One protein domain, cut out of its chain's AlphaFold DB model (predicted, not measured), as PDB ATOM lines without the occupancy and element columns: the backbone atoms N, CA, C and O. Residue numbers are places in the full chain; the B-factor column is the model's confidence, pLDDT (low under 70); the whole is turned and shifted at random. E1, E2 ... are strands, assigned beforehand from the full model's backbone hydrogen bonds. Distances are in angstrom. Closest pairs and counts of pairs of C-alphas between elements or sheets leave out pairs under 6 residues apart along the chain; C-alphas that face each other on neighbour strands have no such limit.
ATOM      1  N   PHE A  12     -12.543  65.008  38.376       39.12
ATOM      2  CA  PHE A  12     -11.730  63.952  38.971       39.12
ATOM      3  C   PHE A  12     -12.315  62.600  38.547       39.12
ATOM      4  O   PHE A  12     -13.049  61.963  39.297       39.12
ATOM      5  N   LEU A  13     -12.053  62.192  37.304       41.41
ATOM      6  CA  LEU A  13     -12.295  60.820  36.835       41.41
ATOM      7  C   LEU A  13     -11.018  60.169  36.281       41.41
ATOM      8  O   LEU A  13     -11.065  59.159  35.588       41.41
ATOM      9  N   THR A  14      -9.854  60.698  36.667       53.75
ATOM     10  CA  THR A  14      -8.534  60.167  36.297       53.75
ATOM     11  C   THR A  14      -7.937  59.218  37.340       53.75
ATOM     12  O   THR A  14      -6.725  59.029  37.377       53.75
ATOM     13  N   ASP A  15      -8.759  58.708  38.254       57.72
ATOM     14  CA  ASP A  15      -8.301  58.133  39.512       57.72
ATOM     15  C   ASP A  15      -8.174  56.609  39.447       57.72
ATOM     16  O   ASP A  15      -9.149  55.871  39.592       57.72
ATOM     17  N   LEU A  16      -6.946  56.119  39.272       65.44
ATOM     18  CA  LEU A  16      -6.637  54.690  39.368       65.44
ATOM     19  C   LEU A  16      -6.327  54.292  40.798       65.44
ATOM     20  O   LEU A  16      -5.706  55.045  41.543       65.44
ATOM     21  N   LYS A  17      -6.685  53.065  41.166       68.25
ATOM     22  CA  LYS A  17      -6.324  52.484  42.458       68.25
ATOM     23  C   LYS A  17      -5.166  51.519  42.272       68.25
ATOM     24  O   LYS A  17      -5.340  50.453  41.693       68.25
ATOM     25  N   THR A  18      -4.000  51.879  42.793       71.75
ATOM     26  CA  THR A  18      -2.829  50.996  42.823       71.75
ATOM     27  C   THR A  18      -2.534  50.562  44.246       71.75
ATOM     28  O   THR A  18      -2.795  51.287  45.202       71.75
ATOM     29  N   LEU A  19      -2.040  49.342  44.416       75.31
ATOM     30  CA  LEU A  19      -1.849  48.735  45.727       75.31
ATOM     31  C   LEU A  19      -0.353  48.620  46.009       75.31
ATOM     32  O   LEU A  19       0.352  47.839  45.377       75.31
ATOM     33  N   THR A  20       0.135  49.410  46.966       80.25
ATOM     34  CA  THR A  20       1.504  49.276  47.474       80.25
ATOM     35  C   THR A  20       1.494  48.317  48.655       80.25
ATOM     36  O   THR A  20       0.792  48.549  49.643       80.25
ATOM     37  N   ILE A  21       2.294  47.255  48.570       84.12
ATOM     38  CA  ILE A  21       2.467  46.278  49.648       84.12
ATOM     39  C   ILE A  21       3.780  46.599  50.369       84.12
ATOM     40  O   ILE A  21       4.869  46.424  49.820       84.12
ATOM     41  N   THR A  22       3.679  47.148  51.579       84.69
ATOM     42  CA  THR A  22       4.831  47.489  52.429       84.69
ATOM     43  C   THR A  22       5.523  46.237  52.965       84.69
ATOM     44  O   THR A  22       4.919  45.177  53.008       84.69
ATOM     45  N   GLY A  23       6.781  46.357  53.404       86.06
ATOM     46  CA  GLY A  23       7.526  45.223  53.976       86.06
ATOM     47  C   GLY A  23       8.091  44.246  52.940       86.06
ATOM     48  O   GLY A  23       8.771  43.301  53.304       86.06
ATOM     49  N   THR A  24       7.891  44.506  51.646       88.88
ATOM     50  CA  THR A  24       8.297  43.599  50.560       88.88
ATOM     51  C   THR A  24       9.729  43.808  50.058       88.88
ATOM     52  O   THR A  24      10.229  43.019  49.265       88.88
ATOM     53  N   ARG A  25      10.430  44.854  50.518       88.81
ATOM     54  CA  ARG A  25      11.766  45.230  50.009       88.81
ATOM     55  C   ARG A  25      12.876  44.221  50.321       88.81
ATOM     56  O   ARG A  25      13.911  44.266  49.668       88.81
ATOM     57  N   SER A  26      12.690  43.366  51.326       90.56
ATOM     58  CA  SER A  26      13.645  42.319  51.715       90.56
ATOM     59  C   SER A  26      13.533  41.044  50.877       90.56
ATOM     60  O   SER A  26      14.361  40.152  51.031       90.56
ATOM     61  N   PHE A  27      12.524  40.941  50.008       93.62
ATOM     62  CA  PHE A  27      12.282  39.768  49.174       93.62
ATOM     63  C   PHE A  27      12.801  39.978  47.752       93.62
ATOM     64  O   PHE A  27      12.953  41.106  47.279       93.62
ATOM     65  N   HIS A  28      13.066  38.871  47.067       92.75
ATOM     66  CA  HIS A  28      13.671  38.859  45.740       92.75
ATOM     67  C   HIS A  28      12.698  38.432  44.638       92.75
ATOM     68  O   HIS A  28      12.832  38.870  43.496       92.75
ATOM     69  N   TYR A  29      11.730  37.572  44.957       93.00
ATOM     70  CA  TYR A  29      10.800  37.015  43.982       93.00
ATOM     71  C   TYR A  29       9.362  37.099  44.490       93.00
ATOM     72  O   TYR A  29       9.104  36.959  45.686       93.00
ATOM     73  N   PHE A  30       8.434  37.381  43.575       92.56
ATOM     74  CA  PHE A  30       7.061  37.740  43.903       92.56
ATOM     75  C   PHE A  30       6.075  37.058  42.960       92.56
ATOM     76  O   PHE A  30       6.246  37.121  41.741       92.56
ATOM     77  N   ILE A  31       5.016  36.467  43.514       91.44
ATOM     78  CA  ILE A  31       3.903  35.900  42.743       91.44
ATOM     79  C   ILE A  31       2.597  36.563  43.200       91.44
ATOM     80  O   ILE A  31       2.242  36.452  44.378       91.44
ATOM     81  N   PRO A  32       1.861  37.253  42.307       88.81
ATOM     82  CA  PRO A  32       0.542  37.779  42.638       88.81
ATOM     83  C   PRO A  32      -0.446  36.626  42.837       88.81
ATOM     84  O   PRO A  32      -0.626  35.794  41.951       88.81
ATOM     85  N   VAL A  33      -1.096  36.589  44.000       91.06
ATOM     86  CA  VAL A  33      -2.116  35.573  44.336       91.06
ATOM     87  C   VAL A  33      -3.521  36.140  44.166       91.06
ATOM     88  O   VAL A  33      -4.455  35.439  43.790       91.06
ATOM     89  N   SER A  34      -3.683  37.430  44.453       86.94
ATOM     90  CA  SER A  34      -4.916  38.181  44.236       86.94
ATOM     91  C   SER A  34      -4.580  39.651  43.978       86.94
ATOM     92  O   SER A  34      -3.413  40.035  43.948       86.94
ATOM     93  N   GLN A  35      -5.602  40.497  43.834       79.81
ATOM     94  CA  GLN A  35      -5.406  41.942  43.690       79.81
ATOM     95  C   GLN A  35      -4.642  42.567  44.867       79.81
ATOM     96  O   GLN A  35      -3.906  43.528  44.672       79.81
ATOM     97  N   SER A  36      -4.807  42.031  46.076       84.88
ATOM     98  CA  SER A  36      -4.271  42.596  47.318       84.88
ATOM     99  C   SER A  36      -3.202  41.741  47.992       84.88
ATOM    100  O   SER A  36      -2.640  42.191  48.987       84.88
ATOM    101  N   ASN A  37      -2.930  40.535  47.483       89.31
ATOM    102  CA  ASN A  37      -2.046  39.558  48.118       89.31
ATOM    103  C   ASN A  37      -0.898  39.153  47.195       89.31
ATOM    104  O   ASN A  37      -1.108  38.809  46.027       89.31
ATOM    105  N   LEU A  38       0.301  39.105  47.766       91.31
ATOM    106  CA  LEU A  38       1.533  38.724  47.093       91.31
ATOM    107  C   LEU A  38       2.228  37.624  47.893       91.31
ATOM    108  O   LEU A  38       2.425  37.772  49.098       91.31
ATOM    109  N   MET A  39       2.608  36.536  47.228       95.19
ATOM    110  CA  MET A  39       3.598  35.608  47.770       95.19
ATOM    111  C   MET A  39       4.982  36.204  47.556       95.19
ATOM    112  O   MET A  39       5.333  36.565  46.432       95.19
ATOM    113  N   CYS A  40       5.751  36.293  48.631       95.25
ATOM    114  CA  CYS A  40       7.063  36.910  48.686       95.25
ATOM    115  C   CYS A  40       8.106  35.855  49.066       95.25
ATOM    116  O   CYS A  40       7.974  35.182  50.087       95.25
ATOM    117  N   PHE A  41       9.156  35.740  48.261       96.50
ATOM    118  CA  PHE A  41      10.224  34.756  48.422       96.50
ATOM    119  C   PHE A  41      11.557  35.471  48.635       96.50
ATOM    120  O   PHE A  41      11.898  36.407  47.903       96.50
ATOM    121  N   ILE A  42      12.330  35.038  49.633       95.56
ATOM    122  CA  ILE A  42      13.611  35.677  49.989       95.56
ATOM    123  C   ILE A  42      14.629  35.530  48.846       95.56
ATOM    124  O   ILE A  42      15.430  36.430  48.606       95.56
ATOM    125  N   THR A  43      14.565  34.431  48.091       94.75
ATOM    126  CA  THR A  43      15.383  34.179  46.896       94.75
ATOM    127  C   THR A  43      14.528  33.582  45.775       94.75
ATOM    128  O   THR A  43      13.418  33.113  46.015       94.75
ATOM    129  N   SER A  44      15.036  33.573  44.539       91.06
ATOM    130  CA  SER A  44      14.314  33.047  43.363       91.06
ATOM    131  C   SER A  44      14.077  31.533  43.382       91.06
ATOM    132  O   SER A  44      13.277  31.041  42.593       91.06
ATOM    133  N   GLN A  45      14.771  30.797  44.253       93.75
ATOM    134  CA  GLN A  45      14.662  29.340  44.393       93.75
ATOM    135  C   GLN A  45      14.149  28.923  45.778       93.75
ATOM    136  O   GLN A  45      14.161  27.738  46.105       93.75
ATOM    137  N   ALA A  46      13.741  29.880  46.618       94.44
ATOM    138  CA  ALA A  46      13.206  29.567  47.936       94.44
ATOM    139  C   ALA A  46      11.914  28.746  47.804       94.44
ATOM    140  O   ALA A  46      11.049  29.055  46.986       94.44
ATOM    141  N   MET A  47      11.792  27.702  48.625       93.31
ATOM    142  CA  MET A  47      10.580  26.884  48.706       93.31
ATOM    143  C   MET A  47       9.556  27.482  49.680       93.31
ATOM    144  O   MET A  47       8.353  27.293  49.513       93.31
ATOM    145  N   GLU A  48      10.036  28.220  50.681       96.00
ATOM    146  CA  GLU A  48       9.207  28.935  51.647       96.00
ATOM    147  C   GLU A  48       8.859  30.335  51.141       96.00
ATOM    148  O   GLU A  48       9.670  31.006  50.491       96.00
ATOM    149  N   PHE A  49       7.647  30.778  51.465       95.12
ATOM    150  CA  PHE A  49       7.139  32.094  51.109       95.12
ATOM    151  C   PHE A  49       6.377  32.719  52.268       95.12
ATOM    152  O   PHE A  49       5.781  32.033  53.099       95.12
ATOM    153  N   GLU A  50       6.327  34.041  52.255       95.88
ATOM    154  CA  GLU A  50       5.431  34.819  53.098       95.88
ATOM    155  C   GLU A  50       4.327  35.434  52.244       95.88
ATOM    156  O   GLU A  50       4.583  35.910  51.138       95.88
ATOM    157  N   ILE A  51       3.095  35.462  52.752       94.44
ATOM    158  CA  ILE A  51       2.016  36.217  52.111       94.44
ATOM    159  C   ILE A  51       1.993  37.613  52.713       94.44
ATOM    160  O   ILE A  51       1.747  37.780  53.906       94.44
ATOM    161  N   HIS A  52       2.203  38.615  51.868       92.44
ATOM    162  CA  HIS A  52       2.031  40.015  52.232       92.44
ATOM    163  C   HIS A  52       0.767  40.554  51.572       92.44
ATOM    164  O   HIS A  52       0.550  40.393  50.368       92.44
ATOM    165  N   SER A  53      -0.065  41.208  52.375       88.88
ATOM    166  CA  SER A  53      -1.357  41.743  51.955       88.88
ATOM    167  C   SER A  53      -1.386  43.257  52.102       88.88
ATOM    168  O   SER A  53      -0.778  43.817  53.012       88.88
ATOM    169  N   THR A  54      -2.150  43.937  51.253       83.38
ATOM    170  CA  THR A  54      -2.475  45.353  51.450       83.38
ATOM    171  C   THR A  54      -3.955  45.611  51.228       83.38
ATOM    172  O   THR A  54      -4.563  45.131  50.277       83.38
ATOM    173  N   THR A  55      -4.549  46.399  52.113       76.81
ATOM    174  CA  THR A  55      -5.922  46.900  51.963       76.81
ATOM    175  C   THR A  55      -5.943  48.351  51.499       76.81
ATOM    176  O   THR A  55      -7.002  48.895  51.185       76.81
ATOM    177  N   LYS A  56      -4.774  48.998  51.442       75.25
ATOM    178  CA  LYS A  56      -4.665  50.419  51.151       75.25
ATOM    179  C   LYS A  56      -4.352  50.630  49.679       75.25
ATOM    180  O   LYS A  56      -3.197  50.580  49.259       75.25
ATOM    181  N   ALA A  57      -5.400  50.911  48.913       73.31
ATOM    182  CA  ALA A  57      -5.246  51.458  47.578       73.31
ATOM    183  C   ALA A  57      -4.768  52.911  47.662       73.31
ATOM    184  O   ALA A  57      -5.287  53.714  48.440       73.31
ATOM    185  N   VAL A  58      -3.783  53.246  46.843       70.88
ATOM    186  CA  VAL A  58      -3.366  54.609  46.559       70.88
ATOM    187  C   VAL A  58      -4.125  55.065  45.326       70.88
ATOM    188  O   VAL A  58      -4.112  54.399  44.292       70.88
ATOM    189  N   GLN A  59      -4.797  56.201  45.457       73.06
ATOM    190  CA  GLN A  59      -5.432  56.872  44.337       73.06
ATOM    191  C   GLN A  59      -4.359  57.608  43.533       73.06
ATOM    192  O   GLN A  59      -3.623  58.435  44.074       73.06
ATOM    193  N   ILE A  60      -4.238  57.277  42.253       76.81
ATOM    194  CA  ILE A  60      -3.362  57.962  41.313       76.81
ATOM    195  C   ILE A  60      -4.216  58.913  40.500       76.81
ATOM    196  O   ILE A  60      -4.988  58.469  39.663       76.81
ATOM    197  N   THR A  61      -3.997  60.204  40.701       82.00
ATOM    198  CA  THR A  61      -4.549  61.259  39.851       82.00
ATOM    199  C   THR A  61      -3.501  61.677  38.820       82.00
ATOM    200  O   THR A  61      -2.342  61.972  39.165       82.00
ATOM    201  N   LEU A  62      -3.892  61.707  37.546       85.38
ATOM    202  CA  LEU A  62      -3.027  62.122  36.444       85.38
ATOM    203  C   LEU A  62      -3.315  63.559  36.014       85.38
ATOM    204  O   LEU A  62      -4.433  64.053  36.091       85.38
TER     205      LEU A  62
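What this domain is: This is residues 12 to 62 of the 135 residues of an uncharacterized protein of Araneus ventricosus (UniProt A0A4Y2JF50). Two small antiparallel sheets stand end to end along a rod: a three-stranded sheet, E2 - E3 - E4, at one end, and a two-stranded ribbon of the first and last strands, E1 and E5, at the other. The 51 printed residues hold five named strands, E1 to E5 in chain order, and no named helix: all strand, with 21 residues in strands. The whole is loose, radius of gyration of the C-alphas 13.2 A, spanning 44 by 17 by 14 A.

Where its parts are: E3, residues 37 to 41, is 13.2 A long; E2, residues 29 to 32, 10.4 A; E4, residues 50 to 53, 9.8 A. E1, residues 16 to 19, begins at C-alpha 16 (-6.637, 54.690, 39.368); E5, residues 57 to 60, ends at C-alpha 60 (-3.362, 57.962, 41.313).

How they stand to each other: E2, E3 and E4 form a meander, each strand the antiparallel neighbour of the one before. N 31 and O 39 are 2.9 A apart, N 40 and O 50 2.8 A, and, between antiparallel E1 and E5, N 58 and O 18 2.7 A, within hydrogen-bond range. E1 and E5 are apart from E3.

The domain as a whole: The C-alphas farthest apart, Phe 12 and Met 47, are 44.3 A apart. The printed part has no cut and no long link. Residues 12 to 17 have pLDDT under 70.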